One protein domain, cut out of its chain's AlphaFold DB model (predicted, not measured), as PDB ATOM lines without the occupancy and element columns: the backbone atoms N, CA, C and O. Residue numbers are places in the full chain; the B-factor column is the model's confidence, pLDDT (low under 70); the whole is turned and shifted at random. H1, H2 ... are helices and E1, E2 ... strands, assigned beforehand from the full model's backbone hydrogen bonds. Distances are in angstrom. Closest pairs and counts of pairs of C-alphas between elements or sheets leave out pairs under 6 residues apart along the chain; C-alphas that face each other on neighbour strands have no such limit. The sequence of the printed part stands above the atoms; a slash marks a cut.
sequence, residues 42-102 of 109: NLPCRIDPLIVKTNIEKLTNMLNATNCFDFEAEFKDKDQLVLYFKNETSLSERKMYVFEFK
ATOM      1  N   ASN A  42      25.585  19.434  29.260       49.69
ATOM      2  CA  ASN A  42      26.006  20.389  28.245       49.69
ATOM      3  C   ASN A  42      26.742  19.633  27.134       49.69
ATOM      4  O   ASN A  42      27.969  19.530  27.117       49.69
ATOM      5  N   LEU A  43      25.971  19.068  26.205       51.50
ATOM      6  CA  LEU A  43      26.502  18.684  24.909       51.50
ATOM      7  C   LEU A  43      27.001  19.970  24.237       51.50
ATOM      8  O   LEU A  43      26.273  20.965  24.208       51.50
ATOM      9  N   PRO A  44      28.241  20.001  23.728       55.97
ATOM     10  CA  PRO A  44      28.777  21.204  23.117       55.97
ATOM     11  C   PRO A  44      27.895  21.596  21.925       55.97
ATOM     12  O   PRO A  44      27.787  20.868  20.940       55.97
ATOM     13  N   CYS A  45      27.257  22.762  22.034       52.69
ATOM     14  CA  CYS A  45      26.144  23.210  21.191       52.69
ATOM     15  C   CYS A  45      26.547  23.530  19.727       52.69
ATOM     16  O   CYS A  45      25.757  24.073  18.960       52.69
ATOM     17  N   ARG A  46      27.802  23.250  19.337       58.81
ATOM     18  CA  ARG A  46      28.416  23.673  18.064       58.81
ATOM     19  C   ARG A  46      29.403  22.667  17.461       58.81
ATOM     20  O   ARG A  46      30.282  23.061  16.699       58.81
ATOM     21  N   ILE A  47      29.305  21.379  17.792       65.25
ATOM     22  CA  ILE A  47      30.132  20.363  17.120       65.25
ATOM     23  C   ILE A  47      29.329  19.724  15.993       65.25
ATOM     24  O   ILE A  47      28.201  19.290  16.204       65.25
ATOM     25  N   ASP A  48      29.939  19.655  14.810       77.25
ATOM     26  CA  ASP A  48      29.422  18.897  13.674       77.25
ATOM     27  C   ASP A  48      29.025  17.470  14.124       77.25
ATOM     28  O   ASP A  48      29.865  16.760  14.697       77.25
ATOM     29  N   PRO A  49      27.777  17.026  13.883       79.56
ATOM     30  CA  PRO A  49      27.309  15.695  14.266       79.56
ATOM     31  C   PRO A  49      28.202  14.553  13.764       79.56
ATOM     32  O   PRO A  49      28.358  13.545  14.458       79.56
ATOM     33  N   LEU A  50      28.823  14.707  12.590       83.00
ATOM     34  CA  LEU A  50      29.755  13.729  12.040       83.00
ATOM     35  C   LEU A  50      31.024  13.641  12.892       83.00
ATOM     36  O   LEU A  50      31.466  12.543  13.220       83.00
ATOM     37  N   ILE A  51      31.567  14.785  13.319       81.06
ATOM     38  CA  ILE A  51      32.734  14.836  14.210       81.06
ATOM     39  C   ILE A  51      32.396  14.209  15.564       81.06
ATOM     40  O   ILE A  51      33.200  13.445  16.100       81.06
ATOM     41  N   VAL A  52      31.211  14.496  16.114       81.44
ATOM     42  CA  VAL A  52      30.747  13.873  17.365       81.44
ATOM     43  C   VAL A  52      30.694  12.355  17.211       81.44
ATOM     44  O   VAL A  52      31.278  11.646  18.030       81.44
ATOM     45  N   LYS A  53      30.065  11.859  16.140       84.69
ATOM     46  CA  LYS A  53      29.959  10.424  15.855       84.69
ATOM     47  C   LYS A  53      31.333   9.765  15.728       84.69
ATOM     48  O   LYS A  53      31.599   8.785  16.416       84.69
ATOM     49  N   THR A  54      32.229  10.336  14.921       87.38
ATOM     50  CA  THR A  54      33.590   9.809  14.743       87.38
ATOM     51  C   THR A  54      34.376   9.793  16.054       87.38
ATOM     52  O   THR A  54      35.119   8.847  16.312       87.38
ATOM     53  N   ASN A  55      34.222  10.812  16.905       87.19
ATOM     54  CA  ASN A  55      34.892  10.839  18.204       87.19
ATOM     55  C   ASN A  55      34.336   9.774  19.150       87.19
ATOM     56  O   ASN A  55      35.125   9.107  19.812       87.19
ATOM     57  N   ILE A  56      33.011   9.592  19.191       86.31
ATOM     58  CA  ILE A  56      32.374   8.537  19.990       86.31
ATOM     59  C   ILE A  56      32.895   7.166  19.551       86.31
ATOM     60  O   ILE A  56      33.382   6.422  20.392       86.31
ATOM     61  N   GLU A  57      32.883   6.864  18.250       88.56
ATOM     62  CA  GLU A  57      33.363   5.579  17.717       88.56
ATOM     63  C   GLU A  57      34.836   5.319  18.074       88.56
ATOM     64  O   GLU A  57      35.185   4.241  18.559       88.56
ATOM     65  N   LYS A  58      35.706   6.322  17.900       88.25
ATOM     66  CA  LYS A  58      37.126   6.208  18.265       88.25
ATOM     67  C   LYS A  58      37.318   5.985  19.763       88.25
ATOM     68  O   LYS A  58      38.094   5.115  20.148       88.25
ATOM     69  N   LEU A  59      36.629   6.761  20.599       88.31
ATOM     70  CA  LEU A  59      36.711   6.638  22.054       88.31
ATOM     71  C   LEU A  59      36.200   5.275  22.521       88.31
ATOM     72  O   LEU A  59      36.888   4.627  23.300       88.31
ATOM     73  N   THR A  60      35.069   4.798  22.000       87.19
ATOM     74  CA  THR A  60      34.546   3.457  22.299       87.19
ATOM     75  C   THR A  60      35.565   2.369  21.969       87.19
ATOM     76  O   THR A  60      35.831   1.513  22.810       87.19
ATOM     77  N   ASN A  61      36.191   2.426  20.790       87.38
ATOM     78  CA  ASN A  61      37.207   1.442  20.405       87.38
ATOM     79  C   ASN A  61      38.431   1.474  21.331       87.38
ATOM     80  O   ASN A  61      38.955   0.421  21.681       87.38
ATOM     81  N   MET A  62      38.877   2.663  21.749       86.75
ATOM     82  CA  MET A  62      40.010   2.802  22.672       86.75
ATOM     83  C   MET A  62      39.675   2.342  24.095       86.75
ATOM     84  O   MET A  62      40.512   1.714  24.732       86.75
ATOM     85  N   LEU A  63      38.467   2.628  24.585       85.69
ATOM     86  CA  LEU A  63      38.013   2.219  25.919       85.69
ATOM     87  C   LEU A  63      37.844   0.700  26.030       85.69
ATOM     88  O   LEU A  63      38.124   0.131  27.079       85.69
ATOM     89  N   ASN A  64      37.424   0.052  24.939       84.50
ATOM     90  CA  ASN A  64      37.302  -1.404  24.855       84.50
ATOM     91  C   ASN A  64      38.629  -2.105  24.513       84.50
ATOM     92  O   ASN A  64      38.684  -3.335  24.490       84.50
ATOM     93  N   ALA A  65      39.703  -1.359  24.233       80.69
ATOM     94  CA  ALA A  65      41.026  -1.945  24.061       80.69
ATOM     95  C   ALA A  65      41.613  -2.349  25.424       80.69
ATOM     96  O   ALA A  65      41.423  -1.674  26.436       80.69
ATOM     97  N   THR A  66      42.383  -3.440  25.453       69.50
ATOM     98  CA  THR A  66      43.093  -3.878  26.665       69.50
ATOM     99  C   THR A  66      44.011  -2.773  27.199       69.50
ATOM    100  O   THR A  66      44.787  -2.199  26.430       69.50
ATOM    101  N   ASN A  67      43.984  -2.554  28.519       71.56
ATOM    102  CA  ASN A  67      44.852  -1.634  29.274       71.56
ATOM    103  C   ASN A  67      44.571  -0.133  29.073       71.56
ATOM    104  O   ASN A  67      45.502   0.672  29.032       71.56
ATOM    105  N   CYS A  68      43.298   0.260  28.950       85.69
ATOM    106  CA  CYS A  68      42.932   1.679  28.966       85.69
ATOM    107  C   CYS A  68      43.087   2.311  30.362       85.69
ATOM    108  O   CYS A  68      43.398   3.491  30.462       85.69
ATOM    109  N   PHE A  69      42.922   1.541  31.435       84.75
ATOM    110  CA  PHE A  69      43.104   2.004  32.812       84.75
ATOM    111  C   PHE A  69      44.477   1.571  33.334       84.75
ATOM    112  O   PHE A  69      44.947   0.481  33.008       84.75
ATOM    113  N   ASP A  70      45.123   2.418  34.137       83.69
ATOM    114  CA  ASP A  70      46.393   2.100  34.813       83.69
ATOM    115  C   ASP A  70      46.212   1.236  36.076       83.69
ATOM    116  O   ASP A  70      47.188   0.911  36.748       83.69
ATOM    117  N   PHE A  71      44.975   0.848  36.384       81.62
ATOM    118  CA  PHE A  71      44.608  -0.047  37.474       81.62
ATOM    119  C   PHE A  71      43.671  -1.148  36.975       81.62
ATOM    120  O   PHE A  71      42.940  -0.979  35.997       81.62
ATOM    121  N   GLU A  72      43.661  -2.273  37.689       77.50
ATOM    122  CA  GLU A  72      42.644  -3.302  37.499       77.50
ATOM    123  C   GLU A  72      41.309  -2.797  38.050       77.50
ATOM    124  O   GLU A  72      41.172  -2.485  39.235       77.50
ATOM    125  N   ALA A  73      40.322  -2.679  37.166       73.75
ATOM    126  CA  ALA A  73      39.009  -2.151  37.483       73.75
ATOM    127  C   ALA A  73      37.933  -3.160  37.089       73.75
ATOM    128  O   ALA A  73      37.745  -3.452  35.910       73.75
ATOM    129  N   GLU A  74      37.171  -3.646  38.064       81.81
ATOM    130  CA  GLU A  74      35.931  -4.369  37.786       81.81
ATOM    131  C   GLU A  74      34.808  -3.347  37.573       81.81
ATOM    132  O   GLU A  74      34.329  -2.719  38.524       81.81
ATOM    133  N   PHE A  75      34.425  -3.111  36.319       85.25
ATOM    134  CA  PHE A  75      33.277  -2.267  35.975       85.25
ATOM    135  C   PHE A  75      31.972  -3.047  36.132       85.25
ATOM    136  O   PHE A  75      31.903  -4.228  35.793       85.25
ATOM    137  N   LYS A  76      30.935  -2.388  36.651       85.06
ATOM    138  CA  LYS A  76      29.604  -2.975  36.828       85.06
ATOM    139  C   LYS A  76      28.646  -2.463  35.764       85.06
ATOM    140  O   LYS A  76      28.836  -1.391  35.193       85.06
ATOM    141  N   ASP A  77      27.595  -3.238  35.526       85.75
ATOM    142  CA  ASP A  77      26.474  -2.798  34.703       85.75
ATOM    143  C   ASP A  77      25.947  -1.446  35.206       85.75
ATOM    144  O   ASP A  77      25.783  -1.256  36.415       85.75
ATOM    145  N   LYS A  78      25.698  -0.520  34.273       85.00
ATOM    146  CA  LYS A  78      25.256   0.867  34.511       85.00
ATOM    147  C   LYS A  78      26.282   1.800  35.149       85.00
ATOM    148  O   LYS A  78      25.952   2.967  35.371       85.00
ATOM    149  N   ASP A  79      27.510   1.355  35.415       86.38
ATOM    150  CA  ASP A  79      28.578   2.303  35.733       86.38
ATOM    151  C   ASP A  79      28.722   3.299  34.574       86.38
ATOM    152  O   ASP A  79      28.559   2.947  33.403       86.38
ATOM    153  N   GLN A  80      29.034   4.555  34.887       88.94
ATOM    154  CA  GLN A  80      29.200   5.594  33.875       88.94
ATOM    155  C   GLN A  80      30.605   6.175  33.924       88.94
ATOM    156  O   GLN A  80      31.035   6.716  34.942       88.94
ATOM    157  N   LEU A  81      31.302   6.109  32.793       88.06
ATOM    158  CA  LEU A  81      32.551   6.817  32.569       88.06
ATOM    159  C   LEU A  81      32.263   8.136  31.860       88.06
ATOM    160  O   LEU A  81      31.683   8.164  30.773       88.06
ATOM    161  N   VAL A  82      32.718   9.232  32.452       88.25
ATOM    162  CA  VAL A  82      32.635  10.564  31.859       88.25
ATOM    163  C   VAL A  82      34.034  11.050  31.531       88.25
ATOM    164  O   VAL A  82      34.894  11.097  32.407       88.25
ATOM    165  N   LEU A  83      34.257  11.438  30.277       87.75
ATOM    166  CA  LEU A  83      35.501  12.035  29.805       87.75
ATOM    167  C   LEU A  83      35.292  13.526  29.550       87.75
ATOM    168  O   LEU A  83      34.385  13.910  28.805       87.75
ATOM    169  N   TYR A  84      36.162  14.352  30.123       86.12
ATOM    170  CA  TYR A  84      36.177  15.796  29.931       86.12
ATOM    171  C   TYR A  84      37.449  16.204  29.193       86.12
ATOM    172  O   TYR A  84      38.558  16.049  29.705       86.12
ATOM    173  N   PHE A  85      37.278  16.772  28.001       84.38
ATOM    174  CA  PHE A  85      38.368  17.326  27.206       84.38
ATOM    175  C   PHE A  85      38.252  18.845  27.137       84.38
ATOM    176  O   PHE A  85      37.235  19.394  26.701       84.38
ATOM    177  N   LYS A  86      39.320  19.529  27.537       78.38
ATOM    178  CA  LYS A  86      39.488  20.961  27.327       78.38
ATOM    179  C   LYS A  86      39.935  21.203  25.893       78.38
ATOM    180  O   LYS A  86      40.868  20.567  25.405       78.38
ATOM    181  N   ASN A  87      39.281  22.147  25.230       70.94
ATOM    182  CA  ASN A  87      39.786  22.682  23.982       70.94
ATOM    183  C   ASN A  87      40.754  23.833  24.296       70.94
ATOM    184  O   ASN A  87      40.357  24.809  24.923       70.94
ATOM    185  N   GLU A  88      42.016  23.744  23.872       66.69
ATOM    186  CA  GLU A  88      42.994  24.822  24.106       66.69
ATOM    187  C   GLU A  88      42.615  26.130  23.394       66.69
ATOM    188  O   GLU A  88      43.033  27.206  23.809       66.69
ATOM    189  N   THR A  89      41.776  26.050  22.356       62.84
ATOM    190  CA  THR A  89      41.365  27.205  21.538       62.84
ATOM    191  C   THR A  89      40.074  27.889  22.002       62.84
ATOM    192  O   THR A  89      39.740  28.950  21.484       62.84
ATOM    193  N   SER A  90      39.349  27.332  22.980       58.31
ATOM    194  CA  SER A  90      38.108  27.920  23.503       58.31
ATOM    195  C   SER A  90      38.021  27.726  25.015       58.31
ATOM    196  O   SER A  90      37.889  26.607  25.505       58.31
ATOM    197  N   LEU A  91      38.081  28.835  25.760       52.84
ATOM    198  CA  LEU A  91      38.022  28.841  27.227       52.84
ATOM    199  C   LEU A  91      36.663  28.377  27.785       52.84
ATOM    200  O   LEU A  91      36.591  28.019  28.958       52.84
ATOM    201  N   SER A  92      35.603  28.364  26.970       57.31
ATOM    202  CA  SER A  92      34.231  28.079  27.412       57.31
ATOM    203  C   SER A  92      33.679  26.722  26.965       57.31
ATOM    204  O   SER A  92      32.687  26.267  27.532       57.31
ATOM    205  N   GLU A  93      34.295  26.039  25.997       63.84
ATOM    206  CA  GLU A  93      33.745  24.797  25.439       63.84
ATOM    207  C   GLU A  93      34.538  23.569  25.901       63.84
ATOM    208  O   GLU A  93      35.524  23.150  25.285       63.84
ATOM    209  N   ARG A  94      34.083  22.951  26.998       71.06
ATOM    210  CA  ARG A  94      34.516  21.596  27.366       71.06
ATOM    211  C   ARG A  94      33.744  20.580  26.535       71.06
ATOM    212  O   ARG A  94      32.521  20.642  26.447       71.06
ATOM    213  N   LYS A  95      34.455  19.614  25.954       80.50
ATOM    214  CA  LYS A  95      33.822  18.458  25.313       80.50
ATOM    215  C   LYS A  95      33.635  17.376  26.365       80.50
ATOM    216  O   LYS A  95      34.611  16.929  26.963       80.50
ATOM    217  N   MET A  96      32.389  16.978  26.573       84.38
ATOM    218  CA  MET A  96      32.001  15.928  27.505       84.38
ATOM    219  C   MET A  96      31.511  14.716  26.714       84.38
ATOM    220  O   MET A  96      30.635  14.850  25.861       84.38
ATOM    221  N   TYR A  97      32.062  13.542  27.013       85.69
ATOM    222  CA  TYR A  97      31.588  12.263  26.481       85.69
ATOM    223  C   TYR A  97      31.218  11.349  27.642       85.69
ATOM    224  O   TYR A  97      31.978  11.241  28.601       85.69
ATOM    225  N   VAL A  98      30.055  10.708  27.558       86.62
ATOM    226  CA  VAL A  98      29.548   9.798  28.592       86.62
ATOM    227  C   VAL A  98      29.377   8.418  27.982       86.62
ATOM    228  O   VAL A  98      28.692   8.278  26.967       86.62
ATOM    229  N   PHE A  99      29.969   7.419  28.625       87.25
ATOM    230  CA  PHE A  99      29.861   6.013  28.267       87.25
ATOM    231  C   PHE A  99      29.262   5.257  29.444       87.25
ATOM    232  O   PHE A  99      29.649   5.481  30.587       87.25
ATOM    233  N   GLU A 100      28.314   4.378  29.159       88.38
ATOM    234  CA  GLU A 100      27.706   3.503  30.154       88.38
ATOM    235  C   GLU A 100      28.225   2.087  29.936       88.38
ATOM    236  O   GLU A 100      28.178   1.569  28.815       88.38
ATOM    237  N   PHE A 101      28.735   1.478  31.001       86.00
ATOM    238  CA  PHE A 101      29.152   0.089  30.988       86.00
ATOM    239  C   PHE A 101      27.921  -0.804  30.948       86.00
ATOM    240  O   PHE A 101      26.982  -0.648  31.729       86.00
ATOM    241  N   LYS A 102      27.952  -1.769  30.037       84.19
ATOM    242  CA  LYS A 102      26.957  -2.829  29.954       84.19
ATOM    243  C   LYS A 102      27.657  -4.124  30.287       84.19
ATOM    244  O   LYS A 102      28.691  -4.427  29.695       84.19
TER     245      LYS A 102
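What this domain is: This is residues 42 to 102 of the 109 residues of an uncharacterized protein of Galbibacter marinus (UniProt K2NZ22). A two-stranded hairpin, E1 and E2, has one helix, H1, crossing over one of its faces at a slant, nearer E2 than E1. The packing is loose, and a wide loop joins the helix to the hairpin, its residues 64 to 74 sticking out from the rest. The printed part has 61 residues, with one named helix and two named strands in the order H1, E1, E2; the sheet, order E1 - E2, is antiparallel. The class is mixed, helices and strands, but under half of the residues, 29 of 61, are in named elements. The whole is loose, with a radius of gyration of the C-alphas of 13.2 A, and elongated, spanning 35 by 22 by 20 A.

How they stand to each other: H1, residues 49 to 63, comes first, and in its backbone every O i to N i+4 pair is within hydrogen-bond range. E1, residues 80 to 86, and E2, residues 94 to 100, form a hairpin of antiparallel neighbour strands, with 164 degrees between their N-to-C directions. The C-alphas of Gln 80 and Glu 100 face each other at 4.5 A, and those of Lys 86 and Arg 94 at 5.0 A. Across this pair N 83 and O 97 are 2.8 A apart and N 95 and O 85 are 2.9 A apart, both within hydrogen-bond range. Between H1 and E2 there is 1 pair of C-alphas within 8 A, that of Ile 56 and Tyr 97, 7.5 A apart. The centres of H1 and E2 are 10.5 A apart. Within 10 A, H1 has 10 pairs of C-alphas with E2 and 2 with E1, made by its residues 52 to 63.

Where its parts are: H1 begins at C-alpha 49, at (27.309, 15.695, 14.266), and is 20.8 A long from Pro 49 to Leu 63. E1 begins at C-alpha 80, at (29.200, 5.594, 33.875), and is 19.6 A long from Gln 80 to Lys 86. E2 is 19.5 A long from Arg 94 to Glu 100 and ends at C-alpha 100, at (27.706, 3.503, 30.154).

The domain as a whole: The two C-alphas farthest apart are those of Arg 46 and Glu 72, at 36.2 A. The printed part, residues 42 to 102, has no cut. The link from H1 to E1 is long, with 16 residues, of which 64 to 74 stand free; the link from E1 to E2 is short, with 7 residues. The mean pLDDT of the printed part is 78.4, and residues 42 to 47, residue 66 and residues 88 to 93 of this model are under 70.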